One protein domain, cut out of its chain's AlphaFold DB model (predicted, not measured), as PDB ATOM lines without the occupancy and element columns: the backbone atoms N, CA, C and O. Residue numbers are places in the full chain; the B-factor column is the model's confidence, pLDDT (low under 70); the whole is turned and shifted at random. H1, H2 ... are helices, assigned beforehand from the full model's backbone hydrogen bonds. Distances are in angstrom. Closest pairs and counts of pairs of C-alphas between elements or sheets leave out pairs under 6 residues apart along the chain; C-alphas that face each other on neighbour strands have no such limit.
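Overview. This is residues 113 to 179 of the 808 residues of the protein "Flagella-associated GTP-binding protein" of Polaromonas sp (UniProt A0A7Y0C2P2). A helical hairpin, H2 and H3, makes the middle; H1 packs on H3 at one end, and H4 crosses both hairpin helices at the other. The printed part has 67 residues with four named helices, no named strand: all helix. It is compact, radius of gyration of the C-alphas 11.5 A, spanning 32 by 28 by 16 A.

Arrangement. H1, residues 113 to 123, touches H3, residues 149 to 157; closest C-alphas, Glu 118 and Ala 149, 6.2 A. H2, residues 133 to 144, touches H3 in the hairpin; closest C-alphas, Leu 142 and Ala 152, 6.1 A. H4, residues 165 to 179, touches H2 at a steep tilt of 50 degrees; closest C-alphas, Val 134 and Tyr 165, 5.7 A. H1 and H4 are apart. In these four helices every O i to N i+4 pair is within hydrogen-bond range.

Along the chain. H1 begins at C-alpha 113 (26.916, 50.583, 11.662) and measures 15.4 A, H2 16.7 A, H3 12.0 A. H4, 20.9 A, ends at C-alpha 179 (43.912, 36.495, -5.488).

Size, cuts and confidence. The farthest C-alphas, Arg 113 and Gly 162, are 34.3 A apart. The printed part has no cut and no long link. pLDDT is under 70 at residues 113 to 131 and 133.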
ATOM      1  N   ARG A 113      26.689  49.246  12.238       38.44
ATOM      2  CA  ARG A 113      26.916  50.583  11.662       38.44
ATOM      3  C   ARG A 113      27.924  50.544  10.509       38.44
ATOM      4  O   ARG A 113      27.623  51.091   9.451       38.44
ATOM      5  N   GLY A 114      29.057  49.862  10.695       38.78
ATOM      6  CA  GLY A 114      30.076  49.665   9.654       38.78
ATOM      7  C   GLY A 114      29.517  48.978   8.406       38.78
ATOM      8  O   GLY A 114      29.689  49.457   7.284       38.78
ATOM      9  N   MET A 115      28.696  47.940   8.612       43.81
ATOM     10  CA  MET A 115      27.999  47.226   7.537       43.81
ATOM     11  C   MET A 115      27.088  48.140   6.705       43.81
ATOM     12  O   MET A 115      27.043  48.030   5.480       43.81
ATOM     13  N   ILE A 116      26.371  49.062   7.352       44.25
ATOM     14  CA  ILE A 116      25.441  49.980   6.682       44.25
ATOM     15  C   ILE A 116      26.193  51.120   5.976       44.25
ATOM     16  O   ILE A 116      25.832  51.499   4.860       44.25
ATOM     17  N   GLU A 117      27.257  51.650   6.581       41.31
ATOM     18  CA  GLU A 117      28.110  52.692   5.990       41.31
ATOM     19  C   GLU A 117      28.826  52.192   4.721       41.31
ATOM     20  O   GLU A 117      28.864  52.896   3.705       41.31
ATOM     21  N   GLU A 118      29.303  50.947   4.720       46.75
ATOM     22  CA  GLU A 118      29.956  50.335   3.561       46.75
ATOM     23  C   GLU A 118      28.963  49.976   2.436       46.75
ATOM     24  O   GLU A 118      29.263  50.155   1.249       46.75
ATOM     25  N   GLN A 119      27.730  49.588   2.777       45.25
ATOM     26  CA  GLN A 119      26.655  49.388   1.797       45.25
ATOM     27  C   GLN A 119      26.150  50.712   1.195       45.25
ATOM     28  O   GLN A 119      25.867  50.783  -0.006       45.25
ATOM     29  N   LEU A 120      26.146  51.802   1.970       44.38
ATOM     30  CA  LEU A 120      25.892  53.161   1.476       44.38
ATOM     31  C   LEU A 120      27.010  53.658   0.542       44.38
ATOM     32  O   LEU A 120      26.715  54.331  -0.449       44.38
ATOM     33  N   ALA A 121      28.270  53.264   0.760       45.47
ATOM     34  CA  ALA A 121      29.375  53.539  -0.168       45.47
ATOM     35  C   ALA A 121      29.229  52.810  -1.526       45.47
ATOM     36  O   ALA A 121      29.829  53.223  -2.531       45.47
ATOM     37  N   GLY A 122      28.410  51.754  -1.589       44.00
ATOM     38  CA  GLY A 122      27.942  51.123  -2.828       44.00
ATOM     39  C   GLY A 122      26.858  51.930  -3.562       44.00
ATOM     40  O   GLY A 122      26.810  51.916  -4.792       44.00
ATOM     41  N   ILE A 123      26.040  52.691  -2.827       47.12
ATOM     42  CA  ILE A 123      24.914  53.497  -3.342       47.12
ATOM     43  C   ILE A 123      25.378  54.839  -3.945       47.12
ATOM     44  O   ILE A 123      24.691  55.421  -4.783       47.12
ATOM     45  N   VAL A 124      26.574  55.327  -3.596       43.28
ATOM     46  CA  VAL A 124      27.154  56.572  -4.149       43.28
ATOM     47  C   VAL A 124      27.581  56.436  -5.630       43.28
ATOM     48  O   VAL A 124      27.834  57.434  -6.297       43.28
ATOM     49  N   TRP A 125      27.578  55.229  -6.210       48.16
ATOM     50  CA  TRP A 125      27.993  54.971  -7.599       48.16
ATOM     51  C   TRP A 125      26.813  54.974  -8.597       48.16
ATOM     52  O   TRP A 125      26.542  53.984  -9.278       48.16
ATOM     53  N   ASN A 126      26.081  56.091  -8.676       49.62
ATOM     54  CA  ASN A 126      24.822  56.196  -9.437       49.62
ATOM     55  C   ASN A 126      24.984  56.479 -10.951       49.62
ATOM     56  O   ASN A 126      24.019  56.342 -11.704       49.62
ATOM     57  N   GLU A 127      26.180  56.834 -11.435       41.91
ATOM     58  CA  GLU A 127      26.401  57.111 -12.868       41.91
ATOM     59  C   GLU A 127      26.804  55.877 -13.688       41.91
ATOM     60  O   GLU A 127      26.317  55.709 -14.808       41.91
ATOM     61  N   ALA A 128      27.628  54.966 -13.156       43.19
ATOM     62  CA  ALA A 128      28.068  53.800 -13.934       43.19
ATOM     63  C   ALA A 128      27.079  52.621 -13.896       43.19
ATOM     64  O   ALA A 128      27.055  51.827 -14.835       43.19
ATOM     65  N   GLN A 129      26.216  52.528 -12.871       48.97
ATOM     66  CA  GLN A 129      25.148  51.515 -12.819       48.97
ATOM     67  C   GLN A 129      24.127  51.674 -13.960       48.97
ATOM     68  O   GLN A 129      23.497  50.697 -14.355       48.97
ATOM     69  N   ARG A 130      24.012  52.876 -14.548       49.16
ATOM     70  CA  ARG A 130      23.176  53.131 -15.734       49.16
ATOM     71  C   ARG A 130      23.724  52.502 -17.023       49.16
ATOM     72  O   ARG A 130      22.965  52.366 -17.975       49.16
ATOM     73  N   ARG A 131      25.016  52.141 -17.077       54.66
ATOM     74  CA  ARG A 131      25.684  51.617 -18.289       54.66
ATOM     75  C   ARG A 131      25.837  50.091 -18.313       54.66
ATOM     76  O   ARG A 131      25.950  49.539 -19.401       54.66
ATOM     77  N   ASP A 132      25.825  49.413 -17.161       70.81
ATOM     78  CA  ASP A 132      25.980  47.951 -17.076       70.81
ATOM     79  C   ASP A 132      25.190  47.355 -15.882       70.81
ATOM     80  O   ASP A 132      25.684  47.340 -14.745       70.81
ATOM     81  N   PRO A 133      23.953  46.866 -16.106       69.56
ATOM     82  CA  PRO A 133      23.098  46.339 -15.040       69.56
ATOM     83  C   PRO A 133      23.645  45.056 -14.395       69.56
ATOM     84  O   PRO A 133      23.369  44.798 -13.221       69.56
ATOM     85  N   VAL A 134      24.447  44.264 -15.119       79.19
ATOM     86  CA  VAL A 134      25.027  43.013 -14.606       79.19
ATOM     87  C   VAL A 134      26.119  43.306 -13.591       79.19
ATOM     88  O   VAL A 134      26.139  42.704 -12.517       79.19
ATOM     89  N   ARG A 135      26.968  44.299 -13.863       81.56
ATOM     90  CA  ARG A 135      27.974  44.775 -12.905       81.56
ATOM     91  C   ARG A 135      27.337  45.274 -11.603       81.56
ATOM     92  O   ARG A 135      27.823  44.959 -10.521       81.56
ATOM     93  N   GLY A 136      26.216  45.994 -11.698       72.62
ATOM     94  CA  GLY A 136      25.441  46.416 -10.526       72.62
ATOM     95  C   GLY A 136      24.861  45.239  -9.732       72.62
ATOM     96  O   GLY A 136      24.882  45.259  -8.501       72.62
ATOM     97  N   HIS A 137      24.376  44.199 -10.417       75.88
ATOM     98  CA  HIS A 137      23.873  42.989  -9.765       75.88
ATOM     99  C   HIS A 137      24.983  42.208  -9.050       75.88
ATOM    100  O   HIS A 137      24.819  41.868  -7.882       75.88
ATOM    101  N   LEU A 138      26.135  42.010  -9.697       82.94
ATOM    102  CA  LEU A 138      27.294  41.329  -9.107       82.94
ATOM    103  C   LEU A 138      27.859  42.071  -7.894       82.94
ATOM    104  O   LEU A 138      28.260  41.429  -6.926       82.94
ATOM    105  N   LEU A 139      27.848  43.409  -7.909       80.25
ATOM    106  CA  LEU A 139      28.238  44.210  -6.748       80.25
ATOM    107  C   LEU A 139      27.343  43.904  -5.542       80.25
ATOM    108  O   LEU A 139      27.852  43.694  -4.447       80.25
ATOM    109  N   ARG A 140      26.020  43.821  -5.738       71.12
ATOM    110  CA  ARG A 140      25.090  43.438  -4.663       71.12
ATOM    111  C   ARG A 140      25.335  42.014  -4.178       71.12
ATOM    112  O   ARG A 140      25.325  41.794  -2.974       71.12
ATOM    113  N   THR A 141      25.601  41.077  -5.088       81.00
ATOM    114  CA  THR A 141      25.952  39.695  -4.729       81.00
ATOM    115  C   THR A 141      27.213  39.647  -3.865       81.00
ATOM    116  O   THR A 141      27.229  38.953  -2.856       81.00
ATOM    117  N   LEU A 142      28.251  40.413  -4.212       84.31
ATOM    118  CA  LEU A 142      29.492  40.494  -3.435       84.31
ATOM    119  C   LEU A 142      29.272  41.130  -2.055       84.31
ATOM    120  O   LEU A 142      29.699  40.571  -1.049       84.31
ATOM    121  N   LEU A 143      28.553  42.249  -1.983       80.75
ATOM    122  CA  LEU A 143      28.233  42.889  -0.703       80.75
ATOM    123  C   LEU A 143      27.369  41.979   0.188       80.75
ATOM    124  O   LEU A 143      27.631  41.858   1.381       80.75
ATOM    125  N   GLY A 144      26.379  41.289  -0.387       73.44
ATOM    126  CA  GLY A 144      25.535  40.324   0.328       73.44
ATOM    127  C   GLY A 144      26.269  39.051   0.760       73.44
ATOM    128  O   GLY A 144      25.860  38.396   1.712       73.44
ATOM    129  N   ALA A 145      27.380  38.721   0.103       81.19
ATOM    130  CA  ALA A 145      28.288  37.652   0.507       81.19
ATOM    131  C   ALA A 145      29.267  38.069   1.627       81.19
ATOM    132  O   ALA A 145      29.976  37.215   2.162       81.19
ATOM    133  N   GLY A 146      29.300  39.354   2.003       80.81
ATOM    134  CA  GLY A 146      30.154  39.896   3.065       80.81
ATOM    135  C   GLY A 146      31.482  40.498   2.588       80.81
ATOM    136  O   GLY A 146      32.351  40.759   3.416       80.81
ATOM    137  N   PHE A 147      31.672  40.708   1.281       87.94
ATOM    138  CA  PHE A 147      32.865  41.384   0.756       87.94
ATOM    139  C   PHE A 147      32.789  42.903   0.949       87.94
ATOM    140  O   PHE A 147      31.710  43.495   0.863       87.94
ATOM    141  N   SER A 148      33.945  43.545   1.136       85.38
ATOM    142  CA  SER A 148      34.046  45.003   1.243       85.38
ATOM    143  C   SER A 148      33.684  45.682  -0.077       85.38
ATOM    144  O   SER A 148      33.940  45.160  -1.171       85.38
ATOM    145  N   ALA A 149      33.148  46.902  -0.006       80.31
ATOM    146  CA  ALA A 149      32.818  47.670  -1.205       80.31
ATOM    147  C   ALA A 149      34.072  47.985  -2.027       80.31
ATOM    148  O   ALA A 149      34.001  48.098  -3.251       80.31
ATOM    149  N   ARG A 150      35.220  48.120  -1.356       84.06
ATOM    150  CA  ARG A 150      36.514  48.345  -1.995       84.06
ATOM    151  C   ARG A 150      36.925  47.152  -2.854       84.06
ATOM    152  O   ARG A 150      37.066  47.317  -4.060       84.06
ATOM    153  N   LEU A 151      37.046  45.960  -2.264       89.12
ATOM    154  CA  LEU A 151      37.460  44.769  -3.007       89.12
ATOM    155  C   LEU A 151      36.448  44.410  -4.101       89.12
ATOM    156  O   LEU A 151      36.835  44.060  -5.214       89.12
ATOM    157  N   ALA A 152      35.150  44.549  -3.817       89.88
ATOM    158  CA  ALA A 152      34.112  44.284  -4.805       89.88
ATOM    159  C   ALA A 152      34.224  45.211  -6.027       89.88
ATOM    160  O   ALA A 152      34.084  44.753  -7.161       89.88
ATOM    161  N   LYS A 153      34.511  46.503  -5.818       84.50
ATOM    162  CA  LYS A 153      34.752  47.455  -6.913       84.50
ATOM    163  C   LYS A 153      36.018  47.114  -7.689       84.50
ATOM    164  O   LYS A 153      35.960  47.123  -8.914       84.50
ATOM    165  N   ASP A 154      37.105  46.773  -7.002       88.62
ATOM    166  CA  ASP A 154      38.379  46.418  -7.637       88.62
ATOM    167  C   ASP A 154      38.220  45.187  -8.548       88.62
ATOM    168  O   ASP A 154      38.622  45.216  -9.706       88.62
ATOM    169  N   ILE A 155      37.532  44.137  -8.081       90.69
ATOM    170  CA  ILE A 155      37.260  42.929  -8.883       90.69
ATOM    171  C   ILE A 155      36.366  43.243 -10.089       90.69
ATOM    172  O   ILE A 155      36.553  42.691 -11.173       90.69
ATOM    173  N   LEU A 156      35.362  44.103  -9.910       90.00
ATOM    174  CA  LEU A 156      34.405  44.431 -10.967       90.00
ATOM    175  C   LEU A 156      34.920  45.483 -11.953       90.00
ATOM    176  O   LEU A 156      34.318  45.640 -13.019       90.00
ATOM    177  N   ALA A 157      35.990  46.211 -11.635       86.19
ATOM    178  CA  ALA A 157      36.594  47.183 -12.541       86.19
ATOM    179  C   ALA A 157      37.034  46.507 -13.847       86.19
ATOM    180  O   ALA A 157      36.683  46.981 -14.927       86.19
ATOM    181  N   ASP A 158      37.650  45.329 -13.734       82.75
ATOM    182  CA  ASP A 158      38.235  44.582 -14.852       82.75
ATOM    183  C   ASP A 158      37.241  43.658 -15.585       82.75
ATOM    184  O   ASP A 158      37.600  42.981 -16.552       82.75
ATOM    185  N   LEU A 159      35.971  43.620 -15.159       85.62
ATOM    186  CA  LEU A 159      34.939  42.812 -15.810       85.62
ATOM    187  C   LEU A 159      34.592  43.384 -17.208       85.62
ATOM    188  O   LEU A 159      34.175  44.542 -17.309       85.62
ATOM    189  N   PRO A 160      34.670  42.608 -18.304       82.12
ATOM    190  CA  PRO A 160      34.237  43.088 -19.616       82.12
ATOM    191  C   PRO A 160      32.753  43.491 -19.621       82.12
ATOM    192  O   PRO A 160      31.920  42.831 -19.002       82.12
ATOM    193  N   THR A 161      32.401  44.568 -20.327       80.75
ATOM    194  CA  THR A 161      31.005  45.026 -20.452       80.75
ATOM    195  C   THR A 161      30.175  44.087 -21.327       80.75
ATOM    196  O   THR A 161      30.690  43.526 -22.291       80.75
ATOM    197  N   GLY A 162      28.874  43.971 -21.043       76.88
ATOM    198  CA  GLY A 162      27.932  43.192 -21.867       76.88
ATOM    199  C   GLY A 162      27.895  41.690 -21.562       76.88
ATOM    200  O   GLY A 162      27.325  40.923 -22.333       76.88
ATOM    201  N   GLN A 163      28.491  41.263 -20.446       80.38
ATOM    202  CA  GLN A 163      28.466  39.871 -20.000       80.38
ATOM    203  C   GLN A 163      27.123  39.496 -19.370       80.38
ATOM    204  O   GLN A 163      26.436  40.339 -18.796       80.38
ATOM    205  N   SER A 164      26.760  38.213 -19.423       86.19
ATOM    206  CA  SER A 164      25.637  37.692 -18.638       86.19
ATOM    207  C   SER A 164      26.016  37.575 -17.158       86.19
ATOM    208  O   SER A 164      27.195  37.479 -16.809       86.19
ATOM    209  N   TYR A 165      25.020  37.528 -16.268       84.75
ATOM    210  CA  TYR A 165      25.267  37.365 -14.832       84.75
ATOM    211  C   TYR A 165      26.061  36.093 -14.505       84.75
ATOM    212  O   TYR A 165      26.997  36.147 -13.715       84.75
ATOM    213  N   ALA A 166      25.740  34.968 -15.150       85.31
ATOM    214  CA  ALA A 166      26.436  33.703 -14.922       85.31
ATOM    215  C   ALA A 166      27.928  33.786 -15.297       85.31
ATOM    216  O   ALA A 166      28.783  33.345 -14.529       85.31
ATOM    217  N   VAL A 167      28.244  34.405 -16.441       90.00
ATOM    218  CA  VAL A 167      29.634  34.603 -16.886       90.00
ATOM    219  C   VAL A 167      30.362  35.587 -15.971       90.00
ATOM    220  O   VAL A 167      31.499  35.339 -15.577       90.00
ATOM    221  N   GLY A 168      29.698  36.672 -15.570       91.00
ATOM    222  CA  GLY A 168      30.269  37.641 -14.642       91.00
ATOM    223  C   GLY A 168      30.528  37.061 -13.248       91.00
ATOM    224  O   GLY A 168      31.576  37.328 -12.664       91.00
ATOM    225  N   LEU A 169      29.645  36.203 -12.732       91.19
ATOM    226  CA  LEU A 169      29.858  35.522 -11.454       91.19
ATOM    227  C   LEU A 169      31.011  34.512 -11.540       91.19
ATOM    228  O   LEU A 169      31.831  34.446 -10.627       91.19
ATOM    229  N   ALA A 170      31.119  33.768 -12.643       92.31
ATOM    230  CA  ALA A 170      32.258  32.882 -12.885       92.31
ATOM    231  C   ALA A 170      33.586  33.661 -12.937       92.31
ATOM    232  O   ALA A 170      34.573  33.246 -12.325       92.31
ATOM    233  N   TYR A 171      33.600  34.829 -13.589       93.88
ATOM    234  CA  TYR A 171      34.752  35.732 -13.600       93.88
ATOM    235  C   TYR A 171      35.140  36.178 -12.185       93.88
ATOM    236  O   TYR A 171      36.305  36.050 -11.798       93.88
ATOM    237  N   VAL A 172      34.169  36.643 -11.392       94.19
ATOM    238  CA  VAL A 172      34.372  37.056  -9.994       94.19
ATOM    239  C   VAL A 172      34.982  35.919  -9.176       94.19
ATOM    240  O   VAL A 172      36.022  36.113  -8.548       94.19
ATOM    241  N   LYS A 173      34.396  34.717  -9.235       95.12
ATOM    242  CA  LYS A 173      34.895  33.535  -8.519       95.12
ATOM    243  C   LYS A 173      36.333  33.196  -8.905       95.12
ATOM    244  O   LYS A 173      37.182  33.029  -8.034       95.12
ATOM    245  N   SER A 174      36.632  33.161 -10.204       94.62
ATOM    246  CA  SER A 174      37.987  32.878 -10.697       94.62
ATOM    247  C   SER A 174      39.013  33.920 -10.235       94.62
ATOM    248  O   SER A 174      40.160  33.587  -9.938       94.62
ATOM    249  N   THR A 175      38.598  35.185 -10.142       95.00
ATOM    250  CA  THR A 175      39.461  36.294  -9.730       95.00
ATOM    251  C   THR A 175      39.737  36.248  -8.236       95.00
ATOM    252  O   THR A 175      40.897  36.344  -7.841       95.00
ATOM    253  N   LEU A 176      38.710  36.001  -7.419       95.44
ATOM    254  CA  LEU A 176      38.856  35.773  -5.981       95.44
ATOM    255  C   LEU A 176      39.768  34.580  -5.690       95.44
ATOM    256  O   LEU A 176      40.709  34.712  -4.915       95.44
ATOM    257  N   ALA A 177      39.543  33.443  -6.354       94.62
ATOM    258  CA  ALA A 177      40.347  32.239  -6.152       94.62
ATOM    259  C   ALA A 177      41.825  32.483  -6.488       94.62
ATOM    260  O   ALA A 177      42.704  32.065  -5.741       94.62
ATOM    261  N   ARG A 178      42.108  33.217  -7.572       94.44
ATOM    262  CA  ARG A 178      43.474  33.589  -7.971       94.44
ATOM    263  C   ARG A 178      44.140  34.560  -6.993       94.44
ATOM    264  O   ARG A 178      45.349  34.482  -6.805       94.44
ATOM    265  N   GLN A 179      43.382  35.487  -6.411       94.56
ATOM    266  CA  GLN A 179      43.912  36.495  -5.488       94.56
ATOM    267  C   GLN A 179      44.040  35.996  -4.044       94.56
ATOM    268  O   GLN A 179      44.810  36.583  -3.289       94.56
TER     269      GLN A 179